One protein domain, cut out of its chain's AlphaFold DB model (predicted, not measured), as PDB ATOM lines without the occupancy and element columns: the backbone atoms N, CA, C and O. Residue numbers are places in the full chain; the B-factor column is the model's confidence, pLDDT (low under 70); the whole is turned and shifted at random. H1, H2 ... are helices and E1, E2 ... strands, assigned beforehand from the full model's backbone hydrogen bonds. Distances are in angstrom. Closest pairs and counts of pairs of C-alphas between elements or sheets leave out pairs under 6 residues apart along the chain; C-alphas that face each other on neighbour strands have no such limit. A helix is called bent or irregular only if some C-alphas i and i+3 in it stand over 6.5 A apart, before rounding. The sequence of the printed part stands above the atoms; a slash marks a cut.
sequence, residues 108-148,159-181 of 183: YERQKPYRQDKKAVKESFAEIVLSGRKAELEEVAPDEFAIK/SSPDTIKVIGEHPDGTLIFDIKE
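What this domain is: This is residues 108 to 148 and 159 to 181 of the 183 residues of an uncharacterized protein of marine sediment metagenome (UniProt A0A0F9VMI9). One long helix, H1, with the chain folding back from its last residues through two short helices, H2 and H3, makes one part of a loose arrangement; a twisted two-strand hairpin, E1 and E2, makes the other. Residues 108 to 117 of H1 stick out. The printed part has 64 residues, with three named helices and then two named strands in the order H1, H2, H3, E1, E2; the sheet, E1 - E2, is antiparallel, and the class is mixed, helices and strands. The whole is loose, with a radius of gyration of the C-alphas of 14.4 A, and elongated, spanning 47 by 28 by 20 A.

Where its parts are: H1, residues 108 to 130, begins at C-alpha 108 (40.977, -50.931, 56.063) and is 31.0 A long. It has a kink of 31 degrees near residue 115 and is irregular, but only just: C-alphas 110 and 113 are 7.0 A apart. H2 is residues 134 to 139, 9.7 A, and H3 residues 142 to 145, 5.1 A. E1, residues 163 to 169, is 17.6 A long; E2, residues 175 to 180, is 16.2 A and ends at C-alpha 180 (55.937, -33.259, 40.444).

How they stand to each other: H1, with residues 128 to 129 alone, touches H2 only at the corner by their link; the closest C-alphas, of Ile 128 and Leu 137, are 6.9 A apart. They run opposite ways at a steep tilt of 42 degrees. H3 touches no helix. H1 and H2 are apart from both strands. E1 and E2 form a hairpin, antiparallel at 149 degrees; N 167 and O 176, 2.9 A, are within hydrogen-bond range. O i to N i+4 pairs are within range in 17 of 19 in H1 and 0 of 2 in H2, where 1 of 3 O i to N i+3 pairs is; H3 is too short for an O i to N i+4 pair.

The domain as a whole: The farthest C-alphas, of Glu 109 and Pro 171, are 47.0 A apart. Residues 149 to 158 are not printed, and C-alphas 148 and 159 are 18.8 A apart across the cut. Of the links that are printed whole, each is tight. Mean pLDDT of the printed part is 70.6; residues 108 to 110, 134 to 148, 159 to 164 and 180 to 181 are under 70.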
ATOM      1  N   TYR A 108      41.465 -51.093  57.437       65.00
ATOM      2  CA  TYR A 108      40.977 -50.931  56.063       65.00
ATOM      3  C   TYR A 108      39.452 -50.794  55.989       65.00
ATOM      4  O   TYR A 108      38.954 -49.938  55.263       65.00
ATOM      5  N   GLU A 109      38.700 -51.587  56.754       59.66
ATOM      6  CA  GLU A 109      37.234 -51.530  56.719       59.66
ATOM      7  C   GLU A 109      36.685 -50.251  57.355       59.66
ATOM      8  O   GLU A 109      35.691 -49.717  56.868       59.66
ATOM      9  N   ARG A 110      37.361 -49.712  58.379       69.12
ATOM     10  CA  ARG A 110      37.022 -48.409  58.967       69.12
ATOM     11  C   ARG A 110      37.333 -47.266  58.009       69.12
ATOM     12  O   ARG A 110      36.560 -46.321  57.915       69.12
ATOM     13  N   GLN A 111      38.460 -47.334  57.307       70.94
ATOM     14  CA  GLN A 111      38.870 -46.285  56.373       70.94
ATOM     15  C   GLN A 111      38.142 -46.352  55.029       70.94
ATOM     16  O   GLN A 111      38.147 -45.369  54.289       70.94
ATOM     17  N   LYS A 112      37.525 -47.488  54.691       71.75
ATOM     18  CA  LYS A 112      36.878 -47.708  53.395       71.75
ATOM     19  C   LYS A 112      35.829 -46.639  53.039       71.75
ATOM     20  O   LYS A 112      35.937 -46.141  51.921       71.75
ATOM     21  N   PRO A 113      34.900 -46.225  53.928       74.81
ATOM     22  CA  PRO A 113      33.938 -45.164  53.620       74.81
ATOM     23  C   PRO A 113      34.637 -43.841  53.274       74.81
ATOM     24  O   PRO A 113      34.465 -43.318  52.181       74.81
ATOM     25  N   TYR A 114      35.569 -43.391  54.122       74.75
ATOM     26  CA  TYR A 114      36.318 -42.146  53.905       74.75
ATOM     27  C   TYR A 114      37.141 -42.142  52.607       74.75
ATOM     28  O   TYR A 114      37.317 -41.105  51.968       74.75
ATOM     29  N   ARG A 115      37.681 -43.303  52.210       74.50
ATOM     30  CA  ARG A 115      38.427 -43.451  50.950       74.50
ATOM     31  C   ARG A 115      37.508 -43.436  49.729       74.50
ATOM     32  O   ARG A 115      37.930 -42.953  48.681       74.50
ATOM     33  N   GLN A 116      36.291 -43.962  49.849       78.06
ATOM     34  CA  GLN A 116      35.297 -43.940  48.774       78.06
ATOM     35  C   GLN A 116      34.783 -42.520  48.527       78.06
ATOM     36  O   GLN A 116      34.744 -42.099  47.373       78.06
ATOM     37  N   ASP A 117      34.527 -41.758  49.589       78.25
ATOM     38  CA  ASP A 117      34.055 -40.373  49.484       78.25
ATOM     39  C   ASP A 117      35.107 -39.474  48.820       78.25
ATOM     40  O   ASP A 117      34.815 -38.769  47.854       78.25
ATOM     41  N   LYS A 118      36.378 -39.581  49.236       77.25
ATOM     42  CA  LYS A 118      37.483 -38.847  48.591       77.25
ATOM     43  C   LYS A 118      37.658 -39.211  47.118       77.25
ATOM     44  O   LYS A 118      38.003 -38.350  46.312       77.25
ATOM     45  N   LYS A 119      37.458 -40.482  46.758       82.88
ATOM     46  CA  LYS A 119      37.579 -40.935  45.369       82.88
ATOM     47  C   LYS A 119      36.446 -40.375  44.505       82.88
ATOM     48  O   LYS A 119      36.741 -39.860  43.434       82.88
ATOM     49  N   ALA A 120      35.205 -40.407  44.992       82.31
ATOM     50  CA  ALA A 120      34.054 -39.848  44.286       82.31
ATOM     51  C   ALA A 120      34.205 -38.337  44.048       82.31
ATOM     52  O   ALA A 120      33.988 -37.867  42.936       82.31
ATOM     53  N   VAL A 121      34.669 -37.596  45.061       82.62
ATOM     54  CA  VAL A 121      34.953 -36.154  44.957       82.62
ATOM     55  C   VAL A 121      36.083 -35.867  43.958       82.62
ATOM     56  O   VAL A 121      36.016 -34.914  43.185       82.62
ATOM     57  N   LYS A 122      37.131 -36.700  43.928       83.00
ATOM     58  CA  LYS A 122      38.228 -36.552  42.959       83.00
ATOM     59  C   LYS A 122      37.778 -36.861  41.526       83.00
ATOM     60  O   LYS A 122      38.220 -36.186  40.599       83.00
ATOM     61  N   GLU A 123      36.926 -37.868  41.339       87.19
ATOM     62  CA  GLU A 123      36.377 -38.249  40.031       87.19
ATOM     63  C   GLU A 123      35.408 -37.189  39.490       87.19
ATOM     64  O   GLU A 123      35.542 -36.806  38.329       87.19
ATOM     65  N   SER A 124      34.517 -36.638  40.326       83.00
ATOM     66  CA  SER A 124      33.621 -35.548  39.914       83.00
ATOM     67  C   SER A 124      34.395 -34.281  39.552       83.00
ATOM     68  O   SER A 124      34.130 -33.668  38.521       83.00
ATOM     69  N   PHE A 125      35.414 -33.925  40.340       81.69
ATOM     70  CA  PHE A 125      36.282 -32.791  40.032       81.69
ATOM     71  C   PHE A 125      37.022 -32.986  38.699       81.69
ATOM     72  O   PHE A 125      37.047 -32.081  37.866       81.69
ATOM     73  N   ALA A 126      37.581 -34.177  38.457       82.62
ATOM     74  CA  ALA A 126      38.248 -34.488  37.194       82.62
ATOM     75  C   ALA A 126      37.290 -34.413  35.988       82.62
ATOM     76  O   ALA A 126      37.675 -33.913  34.931       82.62
ATOM     77  N   GLU A 127      36.040 -34.859  36.140       86.94
ATOM     78  CA  GLU A 127      35.015 -34.785  35.090       86.94
ATOM     79  C   GLU A 127      34.600 -33.337  34.765       86.94
ATOM     80  O   GLU A 127      34.474 -32.969  33.590       86.94
ATOM     81  N   ILE A 128      34.448 -32.481  35.780       83.62
ATOM     82  CA  ILE A 128      34.150 -31.050  35.587       83.62
ATOM     83  C   ILE A 128      35.302 -30.365  34.834       83.62
ATOM     84  O   ILE A 128      35.061 -29.640  33.865       83.62
ATOM     85  N   VAL A 129      36.554 -30.653  35.214       80.31
ATOM     86  CA  VAL A 129      37.751 -30.103  34.553       80.31
ATOM     87  C   VAL A 129      37.831 -30.537  33.086       80.31
ATOM     88  O   VAL A 129      38.059 -29.701  32.213       80.31
ATOM     89  N   LEU A 130      37.605 -31.821  32.788       84.88
ATOM     90  CA  LEU A 130      37.682 -32.348  31.419       84.88
ATOM     91  C   LEU A 130      36.542 -31.867  30.516       84.88
ATOM     92  O   LEU A 130      36.735 -31.726  29.310       84.88
ATOM     93  N   SER A 131      35.358 -31.607  31.074       84.38
ATOM     94  CA  SER A 131      34.199 -31.146  30.299       84.38
ATOM     95  C   SER A 131      34.202 -29.640  30.004       84.38
ATOM     96  O   SER A 131      33.308 -29.157  29.311       84.38
ATOM     97  N   GLY A 132      35.200 -28.889  30.494       80.38
ATOM     98  CA  GLY A 132      35.365 -27.463  30.195       80.38
ATOM     99  C   GLY A 132      34.281 -26.565  30.799       80.38
ATOM    100  O   GLY A 132      34.137 -25.408  30.396       80.38
ATOM    101  N   ARG A 133      33.512 -27.069  31.772       75.62
ATOM    102  CA  ARG A 133      32.431 -26.330  32.436       75.62
ATOM    103  C   ARG A 133      32.990 -25.382  33.498       75.62
ATOM    104  O   ARG A 133      32.777 -25.569  34.691       75.62
ATOM    105  N   LYS A 134      33.700 -24.333  33.055       69.50
ATOM    106  CA  LYS A 134      34.320 -23.318  33.937       69.50
ATOM    107  C   LYS A 134      33.321 -22.701  34.939       69.50
ATOM    108  O   LYS A 134      33.726 -22.405  36.053       69.50
ATOM    109  N   ALA A 135      32.040 -22.562  34.580       69.44
ATOM    110  CA  ALA A 135      31.006 -21.995  35.459       69.44
ATOM    111  C   ALA A 135      30.600 -22.912  36.634       69.44
ATOM    112  O   ALA A 135      30.256 -22.413  37.696       69.44
ATOM    113  N   GLU A 136      30.671 -24.240  36.475       67.25
ATOM    114  CA  GLU A 136      30.357 -25.197  37.556       67.25
ATOM    115  C   GLU A 136      31.528 -25.340  38.546       67.25
ATOM    116  O   GLU A 136      31.338 -25.731  39.693       67.25
ATOM    117  N   LEU A 137      32.744 -24.976  38.121       62.91
ATOM    118  CA  LEU A 137      33.951 -25.011  38.950       62.91
ATOM    119  C   LEU A 137      33.948 -23.929  40.050       62.91
ATOM    120  O   LEU A 137      34.620 -24.096  41.062       62.91
ATOM    121  N   GLU A 138      33.216 -22.828  39.846       64.25
ATOM    122  CA  GLU A 138      33.111 -21.705  40.794       64.25
ATOM    123  C   GLU A 138      32.059 -21.953  41.895       64.25
ATOM    124  O   GLU A 138      32.191 -21.414  42.992       64.25
ATOM    125  N   GLU A 139      31.049 -22.800  41.640       63.28
ATOM    126  CA  GLU A 139      30.041 -23.196  42.643       63.28
ATOM    127  C   GLU A 139      30.509 -24.338  43.557       63.28
ATOM    128  O   GLU A 139      30.066 -24.424  44.705       63.28
ATOM    129  N   VAL A 140      31.439 -25.188  43.099       63.19
ATOM    130  CA  VAL A 140      32.133 -26.165  43.955       63.19
ATOM    131  C   VAL A 140      33.193 -25.410  44.756       63.19
ATOM    132  O   VAL A 140      34.383 -25.428  44.446       63.19
ATOM    133  N   ALA A 141      32.736 -24.650  45.751       54.25
ATOM    134  CA  ALA A 141      33.583 -23.774  46.541       54.25
ATOM    135  C   ALA A 141      34.782 -24.547  47.141       54.25
ATOM    136  O   ALA A 141      34.605 -25.631  47.709       54.25
ATOM    137  N   PRO A 142      36.005 -23.985  47.095       54.06
ATOM    138  CA  PRO A 142      37.203 -24.614  47.661       54.06
ATOM    139  C   PRO A 142      37.108 -24.866  49.177       54.06
ATOM    140  O   PRO A 142      37.872 -25.671  49.708       54.06
ATOM    141  N   ASP A 143      36.141 -24.248  49.862       52.34
ATOM    142  CA  ASP A 143      35.883 -24.444  51.290       52.34
ATOM    143  C   ASP A 143      35.341 -25.848  51.638       52.34
ATOM    144  O   ASP A 143      35.496 -26.273  52.780       52.34
ATOM    145  N   GLU A 144      34.778 -26.611  50.687       51.22
ATOM    146  CA  GLU A 144      34.440 -28.035  50.907       51.22
ATOM    147  C   GLU A 144      35.626 -28.985  50.654       51.22
ATOM    148  O   GLU A 144      35.665 -30.097  51.186       51.22
ATOM    149  N   PHE A 145      36.639 -28.540  49.900       50.34
ATOM    150  CA  PHE A 145      37.923 -29.246  49.760       50.34
ATOM    151  C   PHE A 145      38.901 -28.928  50.890       50.34
ATOM    152  O   PHE A 145      39.797 -29.732  51.169       50.34
ATOM    153  N   ALA A 146      38.697 -27.811  51.591       48.12
ATOM    154  CA  ALA A 146      39.172 -27.638  52.950       48.12
ATOM    155  C   ALA A 146      38.359 -28.572  53.854       48.12
ATOM    156  O   ALA A 146      37.491 -28.149  54.616       48.12
ATOM    157  N   ILE A 147      38.649 -29.876  53.779       49.00
ATOM    158  CA  ILE A 147      38.381 -30.778  54.893       49.00
ATOM    159  C   ILE A 147      39.012 -30.058  56.075       49.00
ATOM    160  O   ILE A 147      40.236 -29.998  56.161       49.00
ATOM    161  N   LYS A 148      38.190 -29.432  56.930       44.28
ATOM    162  CA  LYS A 148      38.643 -29.012  58.247       44.28
ATOM    163  C   LYS A 148      39.318 -30.253  58.773       44.28
ATOM    164  O   LYS A 148      38.645 -31.279  58.916       44.28
ATOM    165  N   SER A 159      53.527 -38.254  53.083       45.41
ATOM    166  CA  SER A 159      53.523 -38.329  51.630       45.41
ATOM    167  C   SER A 159      53.140 -36.918  51.222       45.41
ATOM    168  O   SER A 159      52.029 -36.472  51.508       45.41
ATOM    169  N   SER A 160      54.108 -36.155  50.714       42.12
ATOM    170  CA  SER A 160      53.795 -34.841  50.162       42.12
ATOM    171  C   SER A 160      52.732 -35.079  49.087       42.12
ATOM    172  O   SER A 160      53.000 -35.875  48.187       42.12
ATOM    173  N   PRO A 161      51.517 -34.510  49.191       48.59
ATOM    174  CA  PRO A 161      50.528 -34.690  48.140       48.59
ATOM    175  C   PRO A 161      51.145 -34.174  46.843       48.59
ATOM    176  O   PRO A 161      51.742 -33.090  46.851       48.59
ATOM    177  N   ASP A 162      51.029 -34.951  45.760       52.03
ATOM    178  CA  ASP A 162      51.434 -34.520  44.422       52.03
ATOM    179  C   ASP A 162      50.853 -33.126  44.193       52.03
ATOM    180  O   ASP A 162      49.636 -32.926  44.118       52.03
ATOM    181  N   THR A 163      51.726 -32.123  44.224       54.25
ATOM    182  CA  THR A 163      51.283 -30.736  44.231       54.25
ATOM    183  C   THR A 163      51.114 -30.332  42.781       54.25
ATOM    184  O   THR A 163      52.075 -29.932  42.130       54.25
ATOM    185  N   ILE A 164      49.894 -30.464  42.268       57.75
ATOM    186  CA  ILE A 164      49.552 -30.012  40.920       57.75
ATOM    187  C   ILE A 164      49.563 -28.482  40.933       57.75
ATOM    188  O   ILE A 164      48.729 -27.852  41.586       57.75
ATOM    189  N   LYS A 165      50.521 -27.872  40.230       71.88
ATOM    190  CA  LYS A 165      50.575 -26.416  40.046       71.88
ATOM    191  C   LYS A 165      50.222 -26.065  38.609       71.88
ATOM    192  O   LYS A 165      50.778 -26.632  37.671       71.88
ATOM    193  N   VAL A 166      49.322 -25.098  38.444       82.56
ATOM    194  CA  VAL A 166      49.087 -24.452  37.149       82.56
ATOM    195  C   VAL A 166      50.320 -23.613  36.833       82.56
ATOM    196  O   VAL A 166      50.671 -22.719  37.602       82.56
ATOM    197  N   ILE A 167      50.989 -23.918  35.726       87.81
ATOM    198  CA  ILE A 167      52.206 -23.216  35.292       87.81
ATOM    199  C   ILE A 167      51.956 -22.266  34.119       87.81
ATOM    200  O   ILE A 167      52.814 -21.444  33.808       87.81
ATOM    201  N   GLY A 168      50.780 -22.330  33.495       84.31
ATOM    202  CA  GLY A 168      50.390 -21.393  32.449       84.31
ATOM    203  C   GLY A 168      49.025 -21.696  31.840       84.31
ATOM    204  O   GLY A 168      48.407 -22.717  32.138       84.31
ATOM    205  N   GLU A 169      48.583 -20.799  30.966       82.19
ATOM    206  CA  GLU A 169      47.380 -20.941  30.144       82.19
ATOM    207  C   GLU A 169      47.781 -20.726  28.680       82.19
ATOM    208  O   GLU A 169      48.490 -19.778  28.335       82.19
ATOM    209  N   HIS A 170      47.396 -21.671  27.832       83.50
ATOM    210  CA  HIS A 170      47.653 -21.661  26.401       83.50
ATOM    211  C   HIS A 170      46.670 -20.667  25.722       83.50
ATOM    212  O   HIS A 170      45.600 -20.413  26.280       83.50
ATOM    213  N   PRO A 171      46.978 -20.045  24.562       75.62
ATOM    214  CA  PRO A 171      46.154 -18.961  23.993       75.62
ATOM    215  C   PRO A 171      44.711 -19.347  23.626       75.62
ATOM    216  O   PRO A 171      43.856 -18.483  23.464       75.62
ATOM    217  N   ASP A 172      44.451 -20.641  23.482       79.50
ATOM    218  CA  ASP A 172      43.140 -21.262  23.286       79.50
ATOM    219  C   ASP A 172      42.372 -21.504  24.604       79.50
ATOM    220  O   ASP A 172      41.257 -22.017  24.575       79.50
ATOM    221  N   GLY A 173      42.934 -21.114  25.755       78.25
ATOM    222  CA  GLY A 173      42.323 -21.230  27.084       78.25
ATOM    223  C   GLY A 173      42.600 -22.554  27.808       78.25
ATOM    224  O   GLY A 173      42.020 -22.809  28.865       78.25
ATOM    225  N   THR A 174      43.469 -23.402  27.254       81.12
ATOM    226  CA  THR A 174      43.849 -24.689  27.851       81.12
ATOM    227  C   THR A 174      44.876 -24.478  28.972       81.12
ATOM    228  O   THR A 174      45.937 -23.896  28.745       81.12
ATOM    229  N   LEU A 175      44.594 -24.950  30.191       80.75
ATOM    230  CA  LEU A 175      45.515 -24.842  31.335       80.75
ATOM    231  C   LEU A 175      46.640 -25.884  31.250       80.75
ATOM    232  O   LEU A 175      46.395 -27.054  30.957       80.75
ATOM    233  N   ILE A 176      47.870 -25.463  31.546       82.19
ATOM    234  CA  ILE A 176      49.064 -26.314  31.574       82.19
ATOM    235  C   ILE A 176      49.436 -26.583  33.034       82.19
ATOM    236  O   ILE A 176      49.620 -25.650  33.821       82.19
ATOM    237  N   PHE A 177      49.580 -27.860  33.385       79.06
ATOM    238  CA  PHE A 177      49.892 -28.306  34.741       79.06
ATOM    239  C   PHE A 177      51.280 -28.948  34.798       79.06
ATOM    240  O   PHE A 177      51.635 -29.727  33.916       79.06
ATOM    241  N   ASP A 178      52.038 -28.641  35.849       76.19
ATOM    242  CA  ASP A 178      53.261 -29.363  36.213       76.19
ATOM    243  C   ASP A 178      52.931 -30.333  37.353       76.19
ATOM    244  O   ASP A 178      52.401 -29.923  38.394       76.19
ATOM    245  N   ILE A 179      53.206 -31.620  37.140       76.12
ATOM    246  CA  ILE A 179      52.985 -32.683  38.122       76.12
ATOM    247  C   ILE A 179      54.362 -33.145  38.583       76.12
ATOM    248  O   ILE A 179      55.046 -33.894  37.888       76.12
ATOM    249  N   LYS A 180      54.775 -32.689  39.766       66.44
ATOM    250  CA  LYS A 180      55.937 -33.259  40.444       66.44
ATOM    251  C   LYS A 180      55.487 -34.494  41.206       66.44
ATOM    252  O   LYS A 180      54.814 -34.351  42.224       66.44
ATOM    253  N   GLU A 181      55.856 -35.665  40.701       54.00
ATOM    254  CA  GLU A 181      55.741 -36.913  41.455       54.00
ATOM    255  C   GLU A 181      56.658 -36.816  42.682       54.00
ATOM    256  O   GLU A 181      57.847 -36.502  42.559       54.00
TER     257      GLU A 181